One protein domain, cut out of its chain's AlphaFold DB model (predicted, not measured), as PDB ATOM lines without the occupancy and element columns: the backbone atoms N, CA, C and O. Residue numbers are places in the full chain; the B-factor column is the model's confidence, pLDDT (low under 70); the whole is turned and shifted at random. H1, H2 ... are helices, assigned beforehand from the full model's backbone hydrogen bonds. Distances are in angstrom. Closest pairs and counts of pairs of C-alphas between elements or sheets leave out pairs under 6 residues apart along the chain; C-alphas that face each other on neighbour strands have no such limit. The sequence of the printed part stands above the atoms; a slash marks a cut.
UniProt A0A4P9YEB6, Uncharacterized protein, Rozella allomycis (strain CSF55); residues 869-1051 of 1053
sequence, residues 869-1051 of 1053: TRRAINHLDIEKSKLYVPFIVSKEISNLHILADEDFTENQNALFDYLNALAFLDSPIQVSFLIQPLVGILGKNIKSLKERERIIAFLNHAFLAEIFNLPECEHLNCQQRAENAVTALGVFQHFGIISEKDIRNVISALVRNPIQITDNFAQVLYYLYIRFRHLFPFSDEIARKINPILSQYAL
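AT A GLANCE: This is residues 869 to 1051 of the 1053 residues of an uncharacterized protein of Rozella allomycis (strain CSF55) (UniProt A0A4P9YEB6). An up-and-down bundle of four helices, H7, H9, H10 and H11, each running against the one before it, makes the middle of this all-helix domain. H12 packs on H11 at one end, and H2 to H6 gather towards the other, where H4 packs on both H7 and H9. The printed part has 183 residues with twelve named helices, H1 to H12 in order, and no named strand. It is compact, with a radius of gyration of the C-alphas of 16.6 A and spans of 52 by 35 by 31 A.

HOW THE PARTS SIT: H1, residues 869 to 873, is close to but not clearly touching H7, residues 945 to 963 (closest C-alphas Thr 869 and Ala 953, 7.9 A). H2, residues 884 to 890, only just touches H4, residues 910 to 919, with 3 pairs of C-alphas within 8 A; the closest are Tyr 884 and Ala 917, 5.8 A. H3, residues 893 to 906, forms a hairpin with H4, touching it with residues 900 to 904 alone; the closest C-alphas, Phe 904 and Ala 910, are 5.5 A apart. H6, residues 932 to 941, only just touches H3, with 3 pairs; C-alphas His 897 and Leu 934 are closest, 6.9 A. H5, residues 924 to 929, touches H9, residues 974 to 990, closest at C-alphas Pro 924 and Asn 980, 4.9 A. H4 touches H9 at C-alphas Ala 919 and Arg 977, 4.9 A. H7 touches H9 opposite ways at a shallow tilt of 27 degrees, closest at C-alphas Glu 962 and Cys 974, 6.0 A. H8, residues 967 to 971, is close to but not clearly touching H7, at C-alphas Glu 962 and Cys 969, 6.9 A. H10, residues 996 to 1008, touches H7 at C-alphas Asn 956 and Val 1002, 6.1 A. H11, residues 1015 to 1031, touches H9 the same way at 7 degrees, closest at C-alphas Val 982 and Leu 1024, 6.4 A. H12, residues 1035 to 1049, forms a hairpin with H11, closest at C-alphas Ala 1018 and Ile 1042, 6.0 A. Every O i to N i+4 pair is within hydrogen-bond range in H1, H2, H4, H5, H9 and H10; H3 has 6 of 10, H6 5 of 6, H7 14 of 15, H11 11 of 13, H12 8 of 11, and H8 0 of 1, with 1 of 2 O i to N i+3 pairs.

IN THESE COORDINATES: H1 begins at C-alpha 869 (110.068, 197.541, 216.798), and H12 ends at C-alpha 1049 (83.428, 225.438, 212.970). H7 is 27.0 A long, H9 24.6 A and H11 24.0 A, with a kink of 43 degrees near residue 1025.

THE WHOLE: The C-alphas farthest apart, Glu 906 and Leu 1051, are 55.9 A apart. The printed part has no cut and no long link. Its mean pLDDT is 70.6; 80 residues are under 70, among them 869 to 895 and 957 to 972.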
ATOM      1  N   THR A 869     111.243 196.783 216.324       46.00
ATOM      2  CA  THR A 869     110.068 197.541 216.798       46.00
ATOM      3  C   THR A 869     109.758 197.240 218.267       46.00
ATOM      4  O   THR A 869     109.545 198.165 219.042       46.00
ATOM      5  N   ARG A 870     109.821 195.970 218.699       46.78
ATOM      6  CA  ARG A 870     109.628 195.620 220.122       46.78
ATOM      7  C   ARG A 870     110.722 196.148 221.055       46.78
ATOM      8  O   ARG A 870     110.441 196.354 222.226       46.78
ATOM      9  N   ARG A 871     111.947 196.384 220.570       47.59
ATOM     10  CA  ARG A 871     112.974 197.081 221.364       47.59
ATOM     11  C   ARG A 871     112.706 198.582 221.458       47.59
ATOM     12  O   ARG A 871     112.870 199.122 222.541       47.59
ATOM     13  N   ALA A 872     112.263 199.222 220.374       49.53
ATOM     14  CA  ALA A 872     111.896 200.641 220.389       49.53
ATOM     15  C   ALA A 872     110.735 200.929 221.361       49.53
ATOM     16  O   ALA A 872     110.806 201.891 222.117       49.53
ATOM     17  N   ILE A 873     109.728 200.049 221.416       47.19
ATOM     18  CA  ILE A 873     108.607 200.141 222.374       47.19
ATOM     19  C   ILE A 873     109.103 200.194 223.832       47.19
ATOM     20  O   ILE A 873     108.636 201.020 224.605       47.19
ATOM     21  N   ASN A 874     110.118 199.404 224.196       50.19
ATOM     22  CA  ASN A 874     110.686 199.414 225.552       50.19
ATOM     23  C   ASN A 874     111.534 200.666 225.888       50.19
ATOM     24  O   ASN A 874     111.958 200.796 227.033       50.19
ATOM     25  N   HIS A 875     111.810 201.549 224.920       49.78
ATOM     26  CA  HIS A 875     112.548 202.813 225.100       49.78
ATOM     27  C   HIS A 875     111.637 204.055 225.128       49.78
ATOM     28  O   HIS A 875     112.107 205.166 225.357       49.78
ATOM     29  N   LEU A 876     110.332 203.886 224.892       49.75
ATOM     30  CA  LEU A 876     109.361 204.986 224.932       49.75
ATOM     31  C   LEU A 876     108.856 205.296 226.350       49.75
ATOM     32  O   LEU A 876     108.329 206.381 226.581       49.75
ATOM     33  N   ASP A 877     109.090 204.374 227.285       59.19
ATOM     34  CA  ASP A 877     108.913 204.539 228.726       59.19
ATOM     35  C   ASP A 877     109.823 205.665 229.247       59.19
ATOM     36  O   ASP A 877     111.050 205.539 229.318       59.19
ATOM     37  N   ILE A 878     109.204 206.803 229.548       55.47
ATOM     38  CA  ILE A 878     109.894 208.085 229.715       55.47
ATOM     39  C   ILE A 878     110.785 208.121 230.967       55.47
ATOM     40  O   ILE A 878     111.869 208.703 230.944       55.47
ATOM     41  N   GLU A 879     110.390 207.395 232.018       54.44
ATOM     42  CA  GLU A 879     111.148 207.225 233.266       54.44
ATOM     43  C   GLU A 879     112.424 206.388 233.076       54.44
ATOM     44  O   GLU A 879     113.311 206.387 233.931       54.44
ATOM     45  N   LYS A 880     112.530 205.662 231.952       57.00
ATOM     46  CA  LYS A 880     113.687 204.827 231.591       57.00
ATOM     47  C   LYS A 880     114.617 205.499 230.579       57.00
ATOM     48  O   LYS A 880     115.696 204.964 230.317       57.00
ATOM     49  N   SER A 881     114.257 206.672 230.047       58.62
ATOM     50  CA  SER A 881     115.138 207.446 229.167       58.62
ATOM     51  C   SER A 881     116.284 208.080 229.959       58.62
ATOM     52  O   SER A 881     116.082 208.972 230.788       58.62
ATOM     53  N   LYS A 882     117.516 207.655 229.652       62.91
ATOM     54  CA  LYS A 882     118.744 208.206 230.248       62.91
ATOM     55  C   LYS A 882     118.924 209.706 230.004       62.91
ATOM     56  O   LYS A 882     119.588 210.349 230.807       62.91
ATOM     57  N   LEU A 883     118.394 210.235 228.899       62.53
ATOM     58  CA  LEU A 883     118.541 211.641 228.510       62.53
ATOM     59  C   LEU A 883     117.440 212.524 229.116       62.53
ATOM     60  O   LEU A 883     117.697 213.674 229.461       62.53
ATOM     61  N   TYR A 884     116.230 211.985 229.301       62.12
ATOM     62  CA  TYR A 884     115.079 212.756 229.781       62.12
ATOM     63  C   TYR A 884     115.165 213.123 231.269       62.12
ATOM     64  O   TYR A 884     114.882 214.261 231.644       62.12
ATOM     65  N   VAL A 885     115.593 212.183 232.121       60.19
ATOM     66  CA  VAL A 885     115.674 212.420 233.574       60.19
ATOM     67  C   VAL A 885     116.695 213.519 233.930       60.19
ATOM     68  O   VAL A 885     116.341 214.400 234.712       60.19
ATOM     69  N   PRO A 886     117.914 213.570 233.347       59.88
ATOM     70  CA  PRO A 886     118.799 214.726 233.493       59.88
ATOM     71  C   PRO A 886     118.206 216.019 232.925       59.88
ATOM     72  O   PRO A 886     118.305 217.052 233.579       59.88
ATOM     73  N   PHE A 887     117.566 215.963 231.750       63.84
ATOM     74  CA  PHE A 887     117.025 217.133 231.051       63.84
ATOM     75  C   PHE A 887     115.966 217.893 231.870       63.84
ATOM     76  O   PHE A 887     116.093 219.104 232.057       63.84
ATOM     77  N   ILE A 888     114.969 217.195 232.430       56.47
ATOM     78  CA  ILE A 888     113.959 217.830 233.298       56.47
ATOM     79  C   ILE A 888     114.581 218.419 234.573       56.47
ATOM     80  O   ILE A 888     114.136 219.461 235.055       56.47
ATOM     81  N   VAL A 889     115.607 217.763 235.123       55.38
ATOM     82  CA  VAL A 889     116.232 218.166 236.390       55.38
ATOM     83  C   VAL A 889     117.215 219.333 236.215       55.38
ATOM     84  O   VAL A 889     117.376 220.112 237.153       55.38
ATOM     85  N   SER A 890     117.855 219.490 235.048       59.84
ATOM     86  CA  SER A 890     118.814 220.576 234.792       59.84
ATOM     87  C   SER A 890     118.209 221.820 234.136       59.84
ATOM     88  O   SER A 890     118.710 222.912 234.380       59.84
ATOM     89  N   LYS A 891     117.175 221.675 233.291       54.59
ATOM     90  CA  LYS A 891     116.602 222.729 232.419       54.59
ATOM     91  C   LYS A 891     117.567 223.399 231.418       54.59
ATOM     92  O   LYS A 891     117.121 224.205 230.604       54.59
ATOM     93  N   GLU A 892     118.854 223.056 231.403       65.69
ATOM     94  CA  GLU A 892     119.841 223.593 230.453       65.69
ATOM     95  C   GLU A 892     119.707 222.947 229.063       65.69
ATOM     96  O   GLU A 892     120.415 222.004 228.703       65.69
ATOM     97  N   ILE A 893     118.782 223.488 228.267       59.41
ATOM     98  CA  ILE A 893     118.464 223.039 226.902       59.41
ATOM     99  C   ILE A 893     119.704 222.968 225.986       59.41
ATOM    100  O   ILE A 893     119.821 222.049 225.175       59.41
ATOM    101  N   SER A 894     120.649 223.902 226.134       62.00
ATOM    102  CA  SER A 894     121.877 224.006 225.329       62.00
ATOM    103  C   SER A 894     122.748 222.743 225.355       62.00
ATOM    104  O   SER A 894     123.360 222.391 224.345       62.00
ATOM    105  N   ASN A 895     122.776 222.029 226.482       68.00
ATOM    106  CA  ASN A 895     123.684 220.904 226.707       68.00
ATOM    107  C   ASN A 895     123.163 219.562 226.154       68.00
ATOM    108  O   ASN A 895     123.923 218.591 226.082       68.00
ATOM    109  N   LEU A 896     121.903 219.497 225.696       70.56
ATOM    110  CA  LEU A 896     121.278 218.265 225.190       70.56
ATOM    111  C   LEU A 896     122.043 217.657 223.996       70.56
ATOM    112  O   LEU A 896     122.109 216.438 223.858       70.56
ATOM    113  N   HIS A 897     122.660 218.495 223.158       70.25
ATOM    114  CA  HIS A 897     123.461 218.061 222.009       70.25
ATOM    115  C   HIS A 897     124.781 217.387 222.383       70.25
ATOM    116  O   HIS A 897     125.184 216.440 221.714       70.25
ATOM    117  N   ILE A 898     125.447 217.866 223.436       74.62
ATOM    118  CA  ILE A 898     126.748 217.346 223.876       74.62
ATOM    119  C   ILE A 898     126.545 215.952 224.481       74.62
ATOM    120  O   ILE A 898     127.201 214.997 224.079       74.62
ATOM    121  N   LEU A 899     125.529 215.819 225.343       66.50
ATOM    122  CA  LEU A 899     125.088 214.535 225.898       66.50
ATOM    123  C   LEU A 899     124.674 213.531 224.807       66.50
ATOM    124  O   LEU A 899     124.865 212.326 224.968       66.50
ATOM    125  N   ALA A 900     124.112 214.019 223.696       67.81
ATOM    126  CA  ALA A 900     123.756 213.184 222.559       67.81
ATOM    127  C   ALA A 900     124.986 212.717 221.766       67.81
ATOM    128  O   ALA A 900     125.065 211.533 221.460       67.81
ATOM    129  N   ASP A 901     125.943 213.600 221.449       73.81
ATOM    130  CA  ASP A 901     127.156 213.240 220.689       73.81
ATOM    131  C   ASP A 901     128.008 212.195 221.432       73.81
ATOM    132  O   ASP A 901     128.498 211.246 220.818       73.81
ATOM    133  N   GLU A 902     128.080 212.287 222.765       75.38
ATOM    134  CA  GLU A 902     128.692 211.260 223.616       75.38
ATOM    135  C   GLU A 902     127.917 209.923 223.560       75.38
ATOM    136  O   GLU A 902     128.472 208.906 223.122       75.38
ATOM    137  N   ASP A 903     126.626 209.898 223.928       72.69
ATOM    138  CA  ASP A 903     125.831 208.653 223.993       72.69
ATOM    139  C   ASP A 903     125.568 208.047 222.593       72.69
ATOM    140  O   ASP A 903     125.381 206.837 222.487       72.69
ATOM    141  N   PHE A 904     125.656 208.806 221.488       72.94
ATOM    142  CA  PHE A 904     125.601 208.259 220.118       72.94
ATOM    143  C   PHE A 904     126.726 207.261 219.823       72.94
ATOM    144  O   PHE A 904     126.533 206.350 219.010       72.94
ATOM    145  N   THR A 905     127.890 207.409 220.462       68.38
ATOM    146  CA  THR A 905     129.033 206.509 220.242       68.38
ATOM    147  C   THR A 905     128.901 205.184 221.001       68.38
ATOM    148  O   THR A 905     129.335 204.146 220.494       68.38
ATOM    149  N   GLU A 906     128.250 205.188 222.169       72.00
ATOM    150  CA  GLU A 906     128.106 204.008 223.038       72.00
ATOM    151  C   GLU A 906     126.728 203.322 222.930       72.00
ATOM    152  O   GLU A 906     126.622 202.093 223.016       72.00
ATOM    153  N   ASN A 907     125.657 204.091 222.718       78.31
ATOM    154  CA  ASN A 907     124.265 203.654 222.778       78.31
ATOM    155  C   ASN A 907     123.560 203.798 221.419       78.31
ATOM    156  O   ASN A 907     123.093 204.862 221.018       78.31
ATOM    157  N   GLN A 908     123.343 202.670 220.739       64.69
ATOM    158  CA  GLN A 908     122.602 202.635 219.471       64.69
ATOM    159  C   GLN A 908     121.140 203.123 219.549       64.69
ATOM    160  O   GLN A 908     120.525 203.314 218.494       64.69
ATOM    161  N   ASN A 909     120.586 203.302 220.752       77.62
ATOM    162  CA  ASN A 909     119.234 203.806 220.975       77.62
ATOM    163  C   ASN A 909     119.200 205.290 221.390       77.62
ATOM    164  O   ASN A 909     118.106 205.845 221.426       77.62
ATOM    165  N   ALA A 910     120.350 205.958 221.574       79.31
ATOM    166  CA  ALA A 910     120.429 207.390 221.896       79.31
ATOM    167  C   ALA A 910     119.598 208.259 220.933       79.31
ATOM    168  O   ALA A 910     118.961 209.220 221.343       79.31
ATOM    169  N   LEU A 911     119.508 207.866 219.655       81.25
ATOM    170  CA  LEU A 911     118.687 208.545 218.643       81.25
ATOM    171  C   LEU A 911     117.181 208.466 218.920       81.25
ATOM    172  O   LEU A 911     116.463 209.415 218.626       81.25
ATOM    173  N   PHE A 912     116.698 207.356 219.481       79.56
ATOM    174  CA  PHE A 912     115.311 207.238 219.932       79.56
ATOM    175  C   PHE A 912     115.101 208.027 221.222       79.56
ATOM    176  O   PHE A 912     114.146 208.792 221.303       79.56
ATOM    177  N   ASP A 913     116.007 207.882 222.190       80.19
ATOM    178  CA  ASP A 913     115.906 208.533 223.498       80.19
ATOM    179  C   ASP A 913     115.930 210.080 223.350       80.19
ATOM    180  O   ASP A 913     115.129 210.777 223.976       80.19
ATOM    181  N   TYR A 914     116.765 210.606 222.442       84.19
ATOM    182  CA  TYR A 914     116.874 212.026 222.080       84.19
ATOM    183  C   TYR A 914     115.650 212.546 221.314       84.19
ATOM    184  O   TYR A 914     115.067 213.562 221.691       84.19
ATOM    185  N   LEU A 915     115.217 211.853 220.251       84.31
ATOM    186  CA  LEU A 915     114.038 212.271 219.481       84.31
ATOM    187  C   LEU A 915     112.747 212.180 220.311       84.31
ATOM    188  O   LEU A 915     111.841 212.988 220.111       84.31
ATOM    189  N   ASN A 916     112.671 211.248 221.268       81.69
ATOM    190  CA  ASN A 916     111.576 211.181 222.233       81.69
ATOM    191  C   ASN A 916     111.596 212.402 223.165       81.69
ATOM    192  O   ASN A 916     110.558 213.031 223.331       81.69
ATOM    193  N   ALA A 917     112.761 212.794 223.698       84.38
ATOM    194  CA  ALA A 917     112.894 213.999 224.524       84.38
ATOM    195  C   ALA A 917     112.485 215.279 223.771       84.38
ATOM    196  O   ALA A 917     111.712 216.072 224.303       84.38
ATOM    197  N   LEU A 918     112.908 215.445 222.509       84.56
ATOM    198  CA  LEU A 918     112.480 216.577 221.675       84.56
ATOM    199  C   LEU A 918     110.966 216.630 221.444       84.56
ATOM    200  O   LEU A 918     110.401 217.714 221.321       84.56
ATOM    201  N   ALA A 919     110.291 215.481 221.390       82.56
ATOM    202  CA  ALA A 919     108.845 215.454 221.222       82.56
ATOM    203  C   ALA A 919     108.103 216.091 222.418       82.56
ATOM    204  O   ALA A 919     106.970 216.527 222.248       82.56
ATOM    205  N   PHE A 920     108.733 216.207 223.593       82.31
ATOM    206  CA  PHE A 920     108.140 216.765 224.817       82.31
ATOM    207  C   PHE A 920     108.447 218.249 225.080       82.31
ATOM    208  O   PHE A 920     108.196 218.722 226.182       82.31
ATOM    209  N   LEU A 921     108.990 218.990 224.110       83.75
ATOM    210  CA  LEU A 921     109.231 220.429 224.273       83.75
ATOM    211  C   LEU A 921     107.943 221.245 224.117       83.75
ATOM    212  O   LEU A 921     107.139 220.973 223.229       83.75
ATOM    213  N   ASP A 922     107.799 222.312 224.903       84.62
ATOM    214  CA  ASP A 922     106.628 223.205 224.875       84.62
ATOM    215  C   ASP A 922     106.539 224.080 223.606       84.62
ATOM    216  O   ASP A 922     105.645 224.914 223.478       84.62
ATOM    217  N   SER A 923     107.485 223.952 222.665       83.31
ATOM    218  CA  SER A 923     107.510 224.759 221.446       83.31
ATOM    219  C   SER A 923     108.134 224.029 220.249       83.31
ATOM    220  O   SER A 923     109.296 223.608 220.328       83.31
ATOM    221  N   PRO A 924     107.474 224.015 219.071       82.31
ATOM    222  CA  PRO A 924     108.071 223.476 217.850       82.31
ATOM    223  C   PRO A 924     109.289 224.289 217.381       82.31
ATOM    224  O   PRO A 924     110.147 223.776 216.665       82.31
ATOM    225  N   ILE A 925     109.411 225.554 217.804       84.00
ATOM    226  CA  ILE A 925     110.571 226.403 217.495       84.00
ATOM    227  C   ILE A 925     111.825 225.847 218.182       84.00
ATOM    228  O   ILE A 925     112.861 225.705 217.531       84.00
ATOM    229  N   GLN A 926     111.722 225.445 219.455       85.38
ATOM    230  CA  GLN A 926     112.819 224.788 220.177       85.38
ATOM    231  C   GLN A 926     113.211 223.468 219.496       85.38
ATOM    232  O   GLN A 926     114.395 223.213 219.296       85.38
ATOM    233  N   VAL A 927     112.233 222.674 219.044       87.06
ATOM    234  CA  VAL A 927     112.481 221.449 218.261       87.06
ATOM    235  C   VAL A 927     113.211 221.748 216.950       87.06
ATOM    236  O   VAL A 927     114.123 221.013 216.576       87.06
ATOM    237  N   SER A 928     112.862 222.833 216.253       86.69
ATOM    238  CA  SER A 928     113.555 223.232 215.024       86.69
ATOM    239  C   SER A 928     115.022 223.589 215.281       86.69
ATOM    240  O   SER A 928     115.886 223.149 214.522       86.69
ATOM    241  N   PHE A 929     115.318 224.346 216.344       85.88
ATOM    242  CA  PHE A 929     116.699 224.654 216.733       85.88
ATOM    243  C   PHE A 929     117.459 223.386 217.145       85.88
ATOM    244  O   PHE A 929     118.512 223.097 216.584       85.88
ATOM    245  N   LEU A 930     116.894 222.560 218.031       85.12
ATOM    246  CA  LEU A 930     117.548 221.356 218.564       85.12
ATOM    247  C   LEU A 930     117.577 220.155 217.603       85.12
ATOM    248  O   LEU A 930     118.054 219.074 217.965       85.12
ATOM    249  N   ILE A 931     117.107 220.307 216.365       87.94
ATOM    250  CA  ILE A 931     117.351 219.327 215.297       87.94
ATOM    251  C   ILE A 931     118.471 219.786 214.364       87.94
ATOM    252  O   ILE A 931     119.142 218.932 213.793       87.94
ATOM    253  N   GLN A 932     118.781 221.082 214.257       85.81
ATOM    254  CA  GLN A 932     119.843 221.552 213.356       85.81
ATOM    255  C   GLN A 932     121.244 221.007 213.726       85.81
ATOM    256  O   GLN A 932     121.879 220.416 212.846       85.81
ATOM    257  N   PRO A 933     121.729 221.056 214.987       82.94
ATOM    258  CA  PRO A 933     123.017 220.443 215.329       82.94
ATOM    259  C   PRO A 933     122.976 218.907 215.321       82.94
ATOM    260  O   PRO A 933     123.956 218.286 214.910       82.94
ATOM    261  N   LEU A 934     121.836 218.278 215.653       83.50
ATOM    262  CA  LEU A 934     121.647 216.829 215.461       83.50
ATOM    263  C   LEU A 934     121.843 216.453 213.984       83.50
ATOM    264  O   LEU A 934     122.516 215.476 213.670       83.50
ATOM    265  N   VAL A 935     121.285 217.239 213.067       84.25
ATOM    266  CA  VAL A 935     121.472 217.073 211.624       84.25
ATOM    267  C   VAL A 935     122.919 217.346 211.203       84.25
ATOM    268  O   VAL A 935     123.408 216.677 210.297       84.25
ATOM    269  N   GLY A 936     123.649 218.233 211.883       81.44
ATOM    270  CA  GLY A 936     125.094 218.412 211.696       81.44
ATOM    271  C   GLY A 936     125.927 217.181 212.092       81.44
ATOM    272  O   GLY A 936     126.850 216.805 211.366       81.44
ATOM    273  N   ILE A 937     125.576 216.522 213.203       77.94
ATOM    274  CA  ILE A 937     126.185 215.262 213.671       77.94
ATOM    275  C   ILE A 937     125.844 214.121 212.698       77.94
ATOM    276  O   ILE A 937     126.725 213.441 212.163       77.94
ATOM    277  N   LEU A 938     124.553 213.953 212.396       76.12
ATOM    278  CA  LEU A 938     124.038 212.931 211.488       76.12
ATOM    279  C   LEU A 938     124.547 213.111 210.050       76.12
ATOM    280  O   LEU A 938     124.926 212.134 209.412       76.12
ATOM    281  N   GLY A 939     124.618 214.336 209.530       70.00
ATOM    282  CA  GLY A 939     125.051 214.627 208.159       70.00
ATOM    283  C   GLY A 939     126.505 214.237 207.871       70.00
ATOM    284  O   GLY A 939     126.844 213.919 206.733       70.00
ATOM    285  N   LYS A 940     127.355 214.181 208.905       63.12
ATOM    286  CA  LYS A 940     128.736 213.677 208.808       63.12
ATOM    287  C   LYS A 940     128.813 212.141 208.861       63.12
ATOM    288  O   LYS A 940     129.756 211.561 208.315       63.12
ATOM    289  N   ASN A 941     127.826 211.484 209.483       56.66
ATOM    290  CA  ASN A 941     127.912 210.083 209.913       56.66
ATOM    291  C   ASN A 941     126.867 209.109 209.328       56.66
ATOM    292  O   ASN A 941     127.161 207.913 209.316       56.66
ATOM    293  N   ILE A 942     125.719 209.549 208.781       59.38
ATOM    294  CA  ILE A 942     124.742 208.654 208.120       59.38
ATOM    295  C   ILE A 942     125.362 208.084 206.838       59.38
ATOM    296  O   ILE A 942     125.229 208.609 205.733       59.38
ATOM    297  N   LYS A 943     126.033 206.947 207.003       55.28
ATOM    298  CA  LYS A 943     126.497 206.065 205.927       55.28
ATOM    299  C   LYS A 943     125.694 204.767 205.893       55.28
ATOM    300  O   LYS A 943     125.872 203.975 204.967       55.28
ATOM    301  N   SER A 944     124.796 204.534 206.860       67.75
ATOM    302  CA  SER A 944     123.924 203.364 206.871       67.75
ATOM    303  C   SER A 944     122.464 203.720 206.571       67.75
ATOM    304  O   SER A 944     121.858 204.614 207.159       67.75
ATOM    305  N   LEU A 945     121.850 202.922 205.693       75.56
ATOM    306  CA  LEU A 945     120.404 202.938 205.447       75.56
ATOM    307  C   LEU A 945     119.599 202.741 206.752       75.56
ATOM    308  O   LEU A 945     118.503 203.275 206.898       75.56
ATOM    309  N   LYS A 946     120.186 202.022 207.719       78.81
ATOM    310  CA  LYS A 946     119.577 201.640 208.999       78.81
ATOM    311  C   LYS A 946     119.309 202.829 209.922       78.81
ATOM    312  O   LYS A 946     118.359 202.773 210.693       78.81
ATOM    313  N   GLU A 947     120.112 203.891 209.872       75.06
ATOM    314  CA  GLU A 947     119.874 205.097 210.681       75.06
ATOM    315  C   GLU A 947     118.665 205.875 210.155       75.06
ATOM    316  O   GLU A 947     117.772 206.224 210.924       75.06
ATOM    317  N   ARG A 948     118.552 206.026 208.832       79.12
ATOM    318  CA  ARG A 948     117.357 206.587 208.184       79.12
ATOM    319  C   ARG A 948     116.112 205.731 208.435       79.12
ATOM    320  O   ARG A 948     115.066 206.274 208.779       79.12
ATOM    321  N   GLU A 949     116.219 204.403 208.347       79.56
ATOM    322  CA  GLU A 949     115.138 203.477 208.728       79.56
ATOM    323  C   GLU A 949     114.730 203.633 210.204       79.56
ATOM    324  O   GLU A 949     113.541 203.577 210.512       79.56
ATOM    325  N   ARG A 950     115.684 203.873 211.118       79.00
ATOM    326  CA  ARG A 950     115.419 204.146 212.541       79.00
ATOM    327  C   ARG A 950     114.692 205.472 212.760       79.00
ATOM    328  O   ARG A 950     113.698 205.469 213.473       79.00
ATOM    329  N   ILE A 951     115.130 206.566 212.130       76.75
ATOM    330  CA  ILE A 951     114.458 207.877 212.231       76.75
ATOM    331  C   ILE A 951     113.029 207.780 211.674       76.75
ATOM    332  O   ILE A 951     112.080 208.225 212.314       76.75
ATOM    333  N   ILE A 952     112.846 207.126 210.520       76.31
ATOM    334  CA  ILE A 952     111.519 206.892 209.934       76.31
ATOM    335  C   ILE A 952     110.663 206.007 210.858       76.31
ATOM    336  O   ILE A 952     109.475 206.278 211.023       76.31
ATOM    337  N   ALA A 953     111.231 204.980 211.497       77.12
ATOM    338  CA  ALA A 953     110.514 204.152 212.467       77.12
ATOM    339  C   ALA A 953     110.125 204.925 213.741       77.12
ATOM    340  O   ALA A 953     109.005 204.746 214.216       77.12
ATOM    341  N   PHE A 954     110.995 205.804 214.255       79.31
ATOM    342  CA  PHE A 954     110.664 206.706 215.360       79.31
ATOM    343  C   PHE A 954     109.514 207.638 214.979       79.31
ATOM    344  O   PHE A 954     108.508 207.659 215.675       79.31
ATOM    345  N   LEU A 955     109.616 208.362 213.858       71.38
ATOM    346  CA  LEU A 955     108.607 209.351 213.464       71.38
ATOM    347  C   LEU A 955     107.245 208.699 213.201       71.38
ATOM    348  O   LEU A 955     106.232 209.203 213.676       71.38
ATOM    349  N   ASN A 956     107.209 207.530 212.543       70.19
ATOM    350  CA  ASN A 956     105.974 206.743 212.447       70.19
ATOM    351  C   ASN A 956     105.418 206.386 213.835       70.19
ATOM    352  O   ASN A 956     104.214 206.479 214.033       70.19
ATOM    353  N   HIS A 957     106.255 205.995 214.802       69.12
ATOM    354  CA  HIS A 957     105.778 205.677 216.149       69.12
ATOM    355  C   HIS A 957     105.319 206.920 216.930       69.12
ATOM    356  O   HIS A 957     104.335 206.829 217.655       69.12
ATOM    357  N   ALA A 958     105.984 208.067 216.784       66.06
ATOM    358  CA  ALA A 958     105.602 209.311 217.450       66.06
ATOM    359  C   ALA A 958     104.196 209.757 217.016       66.06
ATOM    360  O   ALA A 958     103.334 209.946 217.869       66.06
ATOM    361  N   PHE A 959     103.931 209.796 215.703       62.62
ATOM    362  CA  PHE A 959     102.588 210.075 215.180       62.62
ATOM    363  C   PHE A 959     101.565 208.992 215.558       62.62
ATOM    364  O   PHE A 959     100.420 209.304 215.864       62.62
ATOM    365  N   LEU A 960     101.938 207.706 215.544       58.62
ATOM    366  CA  LEU A 960     100.988 206.628 215.846       58.62
ATOM    367  C   LEU A 960     100.661 206.488 217.344       58.62
ATOM    368  O   LEU A 960      99.568 206.037 217.667       58.62
ATOM    369  N   ALA A 961     101.564 206.869 218.252       59.53
ATOM    370  CA  ALA A 961     101.330 206.826 219.700       59.53
ATOM    371  C   ALA A 961     100.178 207.752 220.124       59.53
ATOM    372  O   ALA A 961      99.323 207.359 220.914       59.53
ATOM    373  N   GLU A 962     100.153 208.949 219.539       53.25
ATOM    374  CA  GLU A 962      99.085 209.938 219.667       53.25
ATOM    375  C   GLU A 962      97.760 209.400 219.092       53.25
ATOM    376  O   GLU A 962      96.749 209.301 219.781       53.25
ATOM    377  N   ILE A 963      97.806 208.947 217.837       51.72
ATOM    378  CA  ILE A 963      96.661 208.489 217.034       51.72
ATOM    379  C   ILE A 963      95.924 207.273 217.618       51.72
ATOM    380  O   ILE A 963      94.747 207.069 217.317       51.72
ATOM    381  N   PHE A 964      96.595 206.437 218.413       53.97
ATOM    382  CA  PHE A 964      95.993 205.238 219.006       53.97
ATOM    383  C   PHE A 964      95.455 205.433 220.432       53.97
ATOM    384  O   PHE A 964      95.005 204.443 221.011       53.97
ATOM    385  N   ASN A 965      95.473 206.654 220.990       52.94
ATOM    386  CA  ASN A 965      95.114 206.934 222.390       52.94
ATOM    387  C   ASN A 965      95.769 205.927 223.357       52.94
ATOM    388  O   ASN A 965      95.092 205.218 224.106       52.94
ATOM    389  N   LEU A 966      97.104 205.829 223.320       52.47
ATOM    390  CA  LEU A 966      97.824 205.108 224.371       52.47
ATOM    391  C   LEU A 966      97.499 205.760 225.733       52.47
ATOM    392  O   LEU A 966      97.419 206.989 225.783       52.47
ATOM    393  N   PRO A 967      97.349 204.996 226.839       47.12
ATOM    394  CA  PRO A 967      96.980 205.554 228.151       47.12
ATOM    395  C   PRO A 967      97.909 206.679 228.639       47.12
ATOM    396  O   PRO A 967      97.506 207.559 229.388       47.12
ATOM    397  N   GLU A 968      99.147 206.685 228.146       49.78
ATOM    398  CA  GLU A 968     100.157 207.725 228.347       49.78
ATOM    399  C   GLU A 968      99.740 209.131 227.841       49.78
ATOM    400  O   GLU A 968     100.359 210.113 228.243       49.78
ATOM    401  N   CYS A 969      98.709 209.267 226.992       53.06
ATOM    402  CA  CYS A 969      98.214 210.575 226.525       53.06
ATOM    403  C   CYS A 969      97.246 211.288 227.489       53.06
ATOM    404  O   CYS A 969      97.011 212.477 227.296       53.06
ATOM    405  N   GLU A 970      96.707 210.646 228.534       50.06
ATOM    406  CA  GLU A 970      95.795 211.329 229.483       50.06
ATOM    407  C   GLU A 970      96.516 212.307 230.437       50.06
ATOM    408  O   GLU A 970      95.876 213.034 231.196       50.06
ATOM    409  N   HIS A 971      97.853 212.349 230.410       50.25
ATOM    410  CA  HIS A 971      98.681 213.187 231.292       50.25
ATOM    411  C   HIS A 971      99.634 214.135 230.545       50.25
ATOM    412  O   HIS A 971     100.423 214.832 231.180       50.25
ATOM    413  N   LEU A 972      99.612 214.153 229.208       55.72
ATOM    414  CA  LEU A 972     100.624 214.815 228.381       55.72
ATOM    415  C   LEU A 972      99.988 215.546 227.195       55.72
ATOM    416  O   LEU A 972      99.015 215.076 226.610       55.72
ATOM    417  N   ASN A 973     100.565 216.688 226.802       72.38
ATOM    418  CA  ASN A 973     100.090 217.482 225.667       72.38
ATOM    419  C   ASN A 973     100.405 216.775 224.332       72.38
ATOM    420  O   ASN A 973     101.411 217.038 223.669       72.38
ATOM    421  N   CYS A 974      99.547 215.825 223.962       72.25
ATOM    422  CA  CYS A 974      99.755 214.969 222.802       72.25
ATOM    423  C   CYS A 974      99.679 215.738 221.462       72.25
ATOM    424  O   CYS A 974     100.457 215.418 220.565       72.25
ATOM    425  N   GLN A 975      98.911 216.838 221.375       76.44
ATOM    426  CA  GLN A 975      98.957 217.765 220.229       76.44
ATOM    427  C   GLN A 975     100.341 218.420 220.077       76.44
ATOM    428  O   GLN A 975     100.911 218.411 218.986       76.44
ATOM    429  N   GLN A 976     100.924 218.945 221.161       81.00
ATOM    430  CA  GLN A 976     102.266 219.541 221.110       81.00
ATOM    431  C   GLN A 976     103.310 218.515 220.647       81.00
ATOM    432  O   GLN A 976     104.159 218.810 219.802       81.00
ATOM    433  N   ARG A 977     103.190 217.272 221.133       81.19
ATOM    434  CA  ARG A 977     104.028 216.135 220.725       81.19
ATOM    435  C   ARG A 977     103.922 215.840 219.223       81.19
ATOM    436  O   ARG A 977     104.926 215.499 218.592       81.19
ATOM    437  N   ALA A 978     102.744 216.044 218.639       78.50
ATOM    438  CA  ALA A 978     102.498 215.944 217.208       78.50
ATOM    439  C   ALA A 978     103.157 217.078 216.413       78.50
ATOM    440  O   ALA A 978     103.905 216.812 215.474       78.50
ATOM    441  N   GLU A 979     102.928 218.337 216.791       82.19
ATOM    442  CA  GLU A 979     103.483 219.520 216.112       82.19
ATOM    443  C   GLU A 979     105.021 219.514 216.129       82.19
ATOM    444  O   GLU A 979     105.678 219.823 215.124       82.19
ATOM    445  N   ASN A 980     105.596 219.040 217.235       86.19
ATOM    446  CA  ASN A 980     107.017 218.746 217.388       86.19
ATOM    447  C   ASN A 980     107.484 217.675 216.382       86.19
ATOM    448  O   ASN A 980     108.474 217.882 215.674       86.19
ATOM    449  N   ALA A 981     106.753 216.565 216.234       84.56
ATOM    450  CA  ALA A 981     107.060 215.522 215.250       84.56
ATOM    451  C   ALA A 981     106.893 215.990 213.784       84.56
ATOM    452  O   ALA A 981     107.705 215.616 212.932       84.56
ATOM    453  N   VAL A 982     105.907 216.845 213.473       85.06
ATOM    454  CA  VAL A 982     105.763 217.487 212.146       85.06
ATOM    455  C   VAL A 982     106.963 218.381 211.848       85.06
ATOM    456  O   VAL A 982     107.512 218.345 210.743       85.06
ATOM    457  N   THR A 983     107.395 219.156 212.839       87.06
ATOM    458  CA  THR A 983     108.528 220.074 212.703       87.06
ATOM    459  C   THR A 983     109.831 219.304 212.509       87.06
ATOM    460  O   THR A 983     110.575 219.594 211.571       87.06
ATOM    461  N   ALA A 984     110.045 218.237 213.284       86.88
ATOM    462  CA  ALA A 984     111.156 217.310 213.103       86.88
ATOM    463  C   ALA A 984     111.189 216.700 211.693       86.88
ATOM    464  O   ALA A 984     112.218 216.756 211.017       86.88
ATOM    465  N   LEU A 985     110.053 216.182 211.210       86.44
ATOM    466  CA  LEU A 985     109.919 215.642 209.853       86.44
ATOM    467  C   LEU A 985     110.270 216.696 208.784       86.44
ATOM    468  O   LEU A 985     110.943 216.378 207.803       86.44
ATOM    469  N   GLY A 986     109.866 217.953 208.993       86.81
ATOM    470  CA  GLY A 986     110.155 219.071 208.094       86.81
ATOM    471  C   GLY A 986     111.633 219.469 208.056       86.81
ATOM    472  O   GLY A 986     112.163 219.723 206.973       86.81
ATOM    473  N   VAL A 987     112.322 219.486 209.201       87.81
ATOM    474  CA  VAL A 987     113.771 219.754 209.249       87.81
ATOM    475  C   VAL A 987     114.550 218.595 208.618       87.81
ATOM    476  O   VAL A 987     115.413 218.824 207.772       87.81
ATOM    477  N   PHE A 988     114.195 217.340 208.918       87.81
ATOM    478  CA  PHE A 988     114.826 216.177 208.286       87.81
ATOM    479  C   PHE A 988     114.578 216.074 206.769       87.81
ATOM    480  O   PHE A 988     115.422 215.509 206.069       87.81
ATOM    481  N   GLN A 989     113.473 216.627 206.246       89.06
ATOM    482  CA  GLN A 989     113.287 216.800 204.800       89.06
ATOM    483  C   GLN A 989     114.258 217.835 204.232       89.06
ATOM    484  O   GLN A 989     114.913 217.569 203.227       89.06
ATOM    485  N   HIS A 990     114.334 219.016 204.855       89.25
ATOM    486  CA  HIS A 990     115.103 220.153 204.345       89.25
ATOM    487  C   HIS A 990     116.584 219.804 204.131       89.25
ATOM    488  O   HIS A 990     117.162 220.162 203.110       89.25
ATOM    489  N   PHE A 991     117.159 219.018 205.043       86.06
ATOM    490  CA  PHE A 991     118.534 218.523 204.952       86.06
ATOM    491  C   PHE A 991     118.678 217.153 204.247       86.06
ATOM    492  O   PHE A 991     119.725 216.515 204.333       86.06
ATOM    493  N   GLY A 992     117.640 216.665 203.559       87.06
ATOM    494  CA  GLY A 992     117.698 215.474 202.696       87.06
ATOM    495  C   GLY A 992     117.826 214.114 203.401       87.06
ATOM    496  O   GLY A 992     117.933 213.087 202.727       87.06
ATOM    497  N   ILE A 993     117.789 214.072 204.737       85.50
ATOM    498  CA  ILE A 993     117.878 212.835 205.535       85.50
ATOM    499  C   ILE A 993     116.636 211.960 205.325       85.50
ATOM    500  O   ILE A 993     116.738 210.732 205.254       85.50
ATOM    501  N   ILE A 994     115.467 212.585 205.173       85.06
ATOM    502  CA  ILE A 994     114.202 211.929 204.832       85.06
ATOM    503  C   ILE A 994     113.761 212.426 203.453       85.06
ATOM    504  O   ILE A 994     113.708 213.627 203.204       85.06
ATOM    505  N   SER A 995     113.429 211.507 202.544       87.94
ATOM    506  CA  SER A 995     112.972 211.884 201.202       87.94
ATOM    507  C   SER A 995     111.465 212.143 201.155       87.94
ATOM    508  O   SER A 995     110.701 211.590 201.946       87.94
ATOM    509  N   GLU A 996     111.007 212.891 200.150       86.69
ATOM    510  CA  GLU A 996     109.575 213.114 199.880       86.69
ATOM    511  C   GLU A 996     108.767 211.810 199.793       86.69
ATOM    512  O   GLU A 996     107.615 211.743 200.219       86.69
ATOM    513  N   LYS A 997     109.389 210.741 199.273       87.38
ATOM    514  CA  LYS A 997     108.797 209.401 199.208       87.38
ATOM    515  C   LYS A 997     108.528 208.833 200.602       87.38
ATOM    516  O   LYS A 997     107.503 208.191 200.802       87.38
ATOM    517  N   ASP A 998     109.423 209.070 201.556       84.88
ATOM    518  CA  ASP A 998     109.283 208.595 202.931       84.88
ATOM    519  C   ASP A 998     108.210 209.398 203.674       84.88
ATOM    520  O   ASP A 998     107.353 208.806 204.320       84.88
ATOM    521  N   ILE A 999     108.177 210.724 203.491       83.75
ATOM    522  CA  ILE A 999     107.124 211.613 204.020       83.75
ATOM    523  C   ILE A 999     105.753 211.189 203.488       83.75
ATOM    524  O   ILE A 999     104.803 211.015 204.253       83.75
ATOM    525  N   ARG A1000     105.662 210.924 202.178       83.12
ATOM    526  CA  ARG A1000     104.455 210.386 201.543       83.12
ATOM    527  C   ARG A1000     104.083 209.008 202.098       83.12
ATOM    528  O   ARG A1000     102.893 208.751 202.237       83.12
ATOM    529  N   ASN A1001     105.042 208.147 202.447       81.75
ATOM    530  CA  ASN A1001     104.764 206.855 203.090       81.75
ATOM    531  C   ASN A1001     104.227 207.023 204.522       81.75
ATOM    532  O   ASN A1001     103.221 206.393 204.841       81.75
ATOM    533  N   VAL A1002     104.849 207.880 205.346       79.31
ATOM    534  CA  VAL A1002     104.391 208.206 206.713       79.31
ATOM    535  C   VAL A1002     102.951 208.708 206.652       79.31
ATOM    536  O   VAL A1002     102.051 208.081 207.197       79.31
ATOM    537  N   ILE A1003     102.698 209.779 205.898       79.50
ATOM    538  CA  ILE A1003     101.375 210.414 205.835       79.50
ATOM    539  C   ILE A1003     100.342 209.499 205.160       79.50
ATOM    540  O   ILE A1003      99.194 209.465 205.592       79.50
ATOM    541  N   SER A1004     100.737 208.655 204.197       78.88
ATOM    542  CA  SER A1004      99.850 207.597 203.679       78.88
ATOM    543  C   SER A1004      99.483 206.555 204.738       78.88
ATOM    544  O   SER A1004      98.391 206.003 204.663       78.88
ATOM    545  N   ALA A1005     100.356 206.254 205.705       76.00
ATOM    546  CA  ALA A1005     100.022 205.363 206.815       76.00
ATOM    547  C   ALA A1005      99.035 206.032 207.785       76.00
ATOM    548  O   ALA A1005      98.033 205.410 208.135       76.00
ATOM    549  N   LEU A1006      99.253 207.310 208.131       72.88
ATOM    550  CA  LEU A1006      98.333 208.083 208.981       72.88
ATOM    551  C   LEU A1006      96.936 208.180 208.337       72.88
ATOM    552  O   LEU A1006      95.937 207.811 208.949       72.88
ATOM    553  N   VAL A1007      96.868 208.588 207.064       74.50
ATOM    554  CA  VAL A1007      95.607 208.778 206.320       74.50
ATOM    555  C   VAL A1007      94.865 207.459 206.072       74.50
ATOM    556  O   VAL A1007      93.635 207.466 206.016       74.50
ATOM    557  N   ARG A1008      95.561 206.319 205.954       74.81
ATOM    558  CA  ARG A1008      94.925 205.002 205.741       74.81
ATOM    559  C   ARG A1008      94.357 204.359 207.001       74.81
ATOM    560  O   ARG A1008      93.562 203.429 206.868       74.81
ATOM    561  N   ASN A1009      94.725 204.819 208.195       69.38
ATOM    562  CA  ASN A1009      94.121 204.297 209.414       69.38
ATOM    563  C   ASN A1009      92.634 204.720 209.497       69.38
ATOM    564  O   ASN A1009      92.301 205.876 209.213       69.38
ATOM    565  N   PRO A1010      91.712 203.808 209.868       55.81
ATOM    566  CA  PRO A1010      90.264 204.045 209.861       55.81
ATOM    567  C   PRO A1010      89.782 204.737 211.149       55.81
ATOM    568  O   PRO A1010      88.737 204.394 211.695       55.81
ATOM    569  N   ILE A1011      90.591 205.647 211.682       60.06
ATOM    570  CA  ILE A1011      90.423 206.213 213.022       60.06
ATOM    571  C   ILE A1011      89.490 207.422 212.950       60.06
ATOM    572  O   ILE A1011      89.529 208.191 211.986       60.06
ATOM    573  N   GLN A1012      88.623 207.553 213.955       60.47
ATOM    574  CA  GLN A1012      87.749 208.710 214.103       60.47
ATOM    575  C   GLN A1012      88.618 209.940 214.363       60.47
ATOM    576  O   GLN A1012      89.363 209.986 215.337       60.47
ATOM    577  N   ILE A1013      88.547 210.913 213.459       61.88
ATOM    578  CA  ILE A1013      89.301 212.156 213.583       61.88
ATOM    579  C   ILE A1013      88.585 213.007 214.627       61.88
ATOM    580  O   ILE A1013      87.473 213.470 214.388       61.88
ATOM    581  N   THR A1014      89.218 213.165 215.785       70.38
ATOM    582  CA  THR A1014      88.841 214.154 216.795       70.38
ATOM    583  C   THR A1014      89.329 215.537 216.371       70.38
ATOM    584  O   THR A1014      90.265 215.652 215.576       70.38
ATOM    585  N   ASP A1015      88.741 216.594 216.923       64.69
ATOM    586  CA  ASP A1015      89.082 217.976 216.558       64.69
ATOM    587  C   ASP A1015      90.570 218.294 216.781       64.69
ATOM    588  O   ASP A1015      91.210 218.908 215.927       64.69
ATOM    589  N   ASN A1016      91.162 217.779 217.864       63.88
ATOM    590  CA  ASN A1016      92.598 217.895 218.136       63.88
ATOM    591  C   ASN A1016      93.429 217.235 217.016       63.88
ATOM    592  O   ASN A1016      94.366 217.834 216.491       63.88
ATOM    593  N   PHE A1017      93.046 216.031 216.569       68.88
ATOM    594  CA  PHE A1017      93.741 215.353 215.472       68.88
ATOM    595  C   PHE A1017      93.511 216.039 214.112       68.88
ATOM    596  O   PHE A1017      94.381 215.997 213.237       68.88
ATOM    597  N   ALA A1018      92.387 216.740 213.926       73.56
ATOM    598  CA  ALA A1018      92.161 217.572 212.746       73.56
ATOM    599  C   ALA A1018      93.168 218.736 212.662       73.56
ATOM    600  O   ALA A1018      93.648 219.027 211.564       73.56
ATOM    601  N   GLN A1019      93.555 219.346 213.792       71.81
ATOM    602  CA  GLN A1019      94.599 220.385 213.831       71.81
ATOM    603  C   GLN A1019      95.969 219.829 213.410       71.81
ATOM    604  O   GLN A1019      96.641 220.415 212.558       71.81
ATOM    605  N   VAL A1020      96.347 218.645 213.903       71.31
ATOM    606  CA  VAL A1020      97.594 217.954 213.520       71.31
ATOM    607  C   VAL A1020      97.624 217.620 212.025       71.31
ATOM    608  O   VAL A1020      98.611 217.899 211.332       71.31
ATOM    609  N   LEU A1021      96.528 217.074 211.488       75.75
ATOM    610  CA  LEU A1021      96.389 216.801 210.054       75.75
ATOM    611  C   LEU A1021      96.416 218.088 209.209       75.75
ATOM    612  O   LEU A1021      96.960 218.079 208.102       75.75
ATOM    613  N   TYR A1022      95.880 219.196 209.722       78.38
ATOM    614  CA  TYR A1022      95.916 220.506 209.072       78.38
ATOM    615  C   TYR A1022      97.329 221.114 209.065       78.38
ATOM    616  O   TYR A1022      97.766 221.643 208.040       78.38
ATOM    617  N   TYR A1023      98.095 220.960 210.148       73.69
ATOM    618  CA  TYR A1023      99.494 221.395 210.223       73.69
ATOM    619  C   TYR A1023     100.392 220.586 209.266       73.69
ATOM    620  O   TYR A1023     101.159 221.163 208.486       73.69
ATOM    621  N   LEU A1024     100.212 219.256 209.219       77.06
ATOM    622  CA  LEU A1024     100.805 218.374 208.201       77.06
ATOM    623  C   LEU A1024     100.440 218.812 206.772       77.06
ATOM    624  O   LEU A1024     101.309 218.865 205.897       77.06
ATOM    625  N   TYR A1025      99.167 219.145 206.531       78.25
ATOM    626  CA  TYR A1025      98.685 219.616 205.234       78.25
ATOM    627  C   TYR A1025      99.357 220.931 204.823       78.25
ATOM    628  O   TYR A1025      99.947 220.986 203.745       78.25
ATOM    629  N   ILE A1026      99.355 221.969 205.670       77.56
ATOM    630  CA  ILE A1026     100.009 223.252 205.364       77.56
ATOM    631  C   ILE A1026     101.490 223.043 205.036       77.56
ATOM    632  O   ILE A1026     101.965 223.543 204.011       77.56
ATOM    633  N   ARG A1027     102.216 222.291 205.875       76.44
ATOM    634  CA  ARG A1027     103.669 222.122 205.741       76.44
ATOM    635  C   ARG A1027     104.055 221.369 204.466       76.44
ATOM    636  O   ARG A1027     105.027 221.743 203.812       76.44
ATOM    637  N   PHE A1028     103.286 220.345 204.089       78.62
ATOM    638  CA  PHE A1028     103.671 219.396 203.041       78.62
ATOM    639  C   PHE A1028     102.733 219.345 201.821       78.62
ATOM    640  O   PHE A1028     102.950 218.508 200.948       78.62
ATOM    641  N   ARG A1029     101.736 220.241 201.680       82.06
ATOM    642  CA  ARG A1029     100.763 220.252 200.554       82.06
ATOM    643  C   ARG A1029     101.376 220.106 199.156       82.06
ATOM    644  O   ARG A1029     100.775 219.484 198.290       82.06
ATOM    645  N   HIS A1030     102.581 220.635 198.949       78.75
ATOM    646  CA  HIS A1030     103.318 220.566 197.684       78.75
ATOM    647  C   HIS A1030     103.798 219.143 197.313       78.75
ATOM    648  O   HIS A1030     104.122 218.891 196.157       78.75
ATOM    649  N   LEU A1031     103.812 218.201 198.263       69.88
ATOM    650  CA  LEU A1031     104.278 216.820 198.082       69.88
ATOM    651  C   LEU A1031     103.166 215.824 197.716       69.88
ATOM    652  O   LEU A1031     103.465 214.641 197.493       69.88
ATOM    653  N   PHE A1032     101.893 216.241 197.677       69.56
ATOM    654  CA  PHE A1032     100.757 215.317 197.577       69.56
ATOM    655  C   PHE A1032      99.842 215.589 196.375       69.56
ATOM    656  O   PHE A1032      99.196 216.628 196.333       69.56
ATOM    657  N   PRO A1033      99.613 214.588 195.502       59.00
ATOM    658  CA  PRO A1033      98.408 214.527 194.669       59.00
ATOM    659  C   PRO A1033      97.171 214.045 195.465       59.00
ATOM    660  O   PRO A1033      96.142 213.723 194.883       59.00
ATOM    661  N   PHE A1034      97.285 213.945 196.797       56.66
ATOM    662  CA  PHE A1034      96.244 213.501 197.735       56.66
ATOM    663  C   PHE A1034      95.755 214.641 198.646       56.66
ATOM    664  O   PHE A1034      95.134 214.380 199.678       56.66
ATOM    665  N   SER A1035      96.016 215.901 198.264       62.59
ATOM    666  CA  SER A1035      95.443 217.105 198.892       62.59
ATOM    667  C   SER A1035      93.959 216.925 199.196       62.59
ATOM    668  O   SER A1035      93.504 217.211 200.297       62.59
ATOM    669  N   ASP A1036      93.240 216.366 198.231       66.25
ATOM    670  CA  ASP A1036      91.790 216.255 198.220       66.25
ATOM    671  C   ASP A1036      91.286 215.134 199.132       66.25
ATOM    672  O   ASP A1036      90.121 215.138 199.508       66.25
ATOM    673  N   GLU A1037      92.114 214.136 199.459       67.94
ATOM    674  CA  GLU A1037      91.761 213.056 200.392       67.94
ATOM    675  C   GLU A1037      91.958 213.510 201.843       67.94
ATOM    676  O   GLU A1037      91.093 213.271 202.684       67.94
ATOM    677  N   ILE A1038      93.037 214.255 202.110       67.06
ATOM    678  CA  ILE A1038      93.253 214.932 203.394       67.06
ATOM    679  C   ILE A1038      92.171 216.003 203.602       67.06
ATOM    680  O   ILE A1038      91.497 215.997 204.628       67.06
ATOM    681  N   ALA A1039      91.905 216.848 202.600       68.75
ATOM    682  CA  ALA A1039      90.835 217.843 202.656       68.75
ATOM    683  C   ALA A1039      89.445 217.202 202.815       68.75
ATOM    684  O   ALA A1039      88.675 217.653 203.650       68.75
ATOM    685  N   ARG A1040      89.115 216.099 202.123       72.62
ATOM    686  CA  ARG A1040      87.838 215.382 202.355       72.62
ATOM    687  C   ARG A1040      87.705 214.786 203.759       72.62
ATOM    688  O   ARG A1040      86.579 214.568 204.194       72.62
ATOM    689  N   LYS A1041      88.814 214.527 204.459       68.00
ATOM    690  CA  LYS A1041      88.817 214.070 205.856       68.00
ATOM    691  C   LYS A1041      88.760 215.215 206.876       68.00
ATOM    692  O   LYS A1041      88.135 215.040 207.913       68.00
ATOM    693  N   ILE A1042      89.363 216.368 206.579       65.94
ATOM    694  CA  ILE A1042      89.390 217.546 207.467       65.94
ATOM    695  C   ILE A1042      88.145 218.439 207.286       65.94
ATOM    696  O   ILE A1042      87.588 218.928 208.269       65.94
ATOM    697  N   ASN A1043      87.677 218.644 206.049       66.56
ATOM    698  CA  ASN A1043      86.588 219.574 205.727       66.56
ATOM    699  C   ASN A1043      85.285 219.336 206.510       66.56
ATOM    700  O   ASN A1043      84.691 220.340 206.888       66.56
ATOM    701  N   PRO A1044      84.823 218.098 206.792       67.06
ATOM    702  CA  PRO A1044      83.616 217.898 207.594       67.06
ATOM    703  C   PRO A1044      83.710 218.549 208.981       67.06
ATOM    704  O   PRO A1044      82.739 219.143 209.434       67.06
ATOM    705  N   ILE A1045      84.892 218.513 209.604       59.94
ATOM    706  CA  ILE A1045      85.148 219.112 210.920       59.94
ATOM    707  C   ILE A1045      85.264 220.633 210.780       59.94
ATOM    708  O   ILE A1045      84.516 221.366 211.421       59.94
ATOM    709  N   LEU A1046      86.100 221.136 209.861       55.19
ATOM    710  CA  LEU A1046      86.220 222.587 209.636       55.19
ATOM    711  C   LEU A1046      84.890 223.244 209.215       55.19
ATOM    712  O   LEU A1046      84.643 224.391 209.575       55.19
ATOM    713  N   SER A1047      84.007 222.525 208.512       51.25
ATOM    714  CA  SER A1047      82.675 223.026 208.141       51.25
ATOM    715  C   SER A1047      81.709 223.166 209.320       51.25
ATOM    716  O   SER A1047      80.776 223.954 209.228       51.25
ATOM    717  N   GLN A1048      81.934 222.452 210.429       46.31
ATOM    718  CA  GLN A1048      81.151 222.628 211.657       46.31
ATOM    719  C   GLN A1048      81.594 223.896 212.399       46.31
ATOM    720  O   GLN A1048      80.749 224.671 212.837       46.31
ATOM    721  N   TYR A1049      82.901 224.175 212.438       44.88
ATOM    722  CA  TYR A1049      83.428 225.438 212.970       44.88
ATOM    723  C   TYR A1049      83.026 226.653 212.112       44.88
ATOM    724  O   TYR A1049      82.670 227.691 212.661       44.88
ATOM    725  N   ALA A1050      82.985 226.512 210.782       38.19
ATOM    726  CA  ALA A1050      82.541 227.556 209.847       38.19
ATOM    727  C   ALA A1050      81.010 227.795 209.806       38.19
ATOM    728  O   ALA A1050      80.531 228.533 208.948       38.19
ATOM    729  N   LEU A1051      80.245 227.155 210.699       30.84
ATOM    730  CA  LEU A1051      78.805 227.376 210.909       30.84
ATOM    731  C   LEU A1051      78.476 227.886 212.326       30.84
ATOM    732  O   LEU A1051      77.305 228.091 212.641       30.84
TER     733      LEU A1051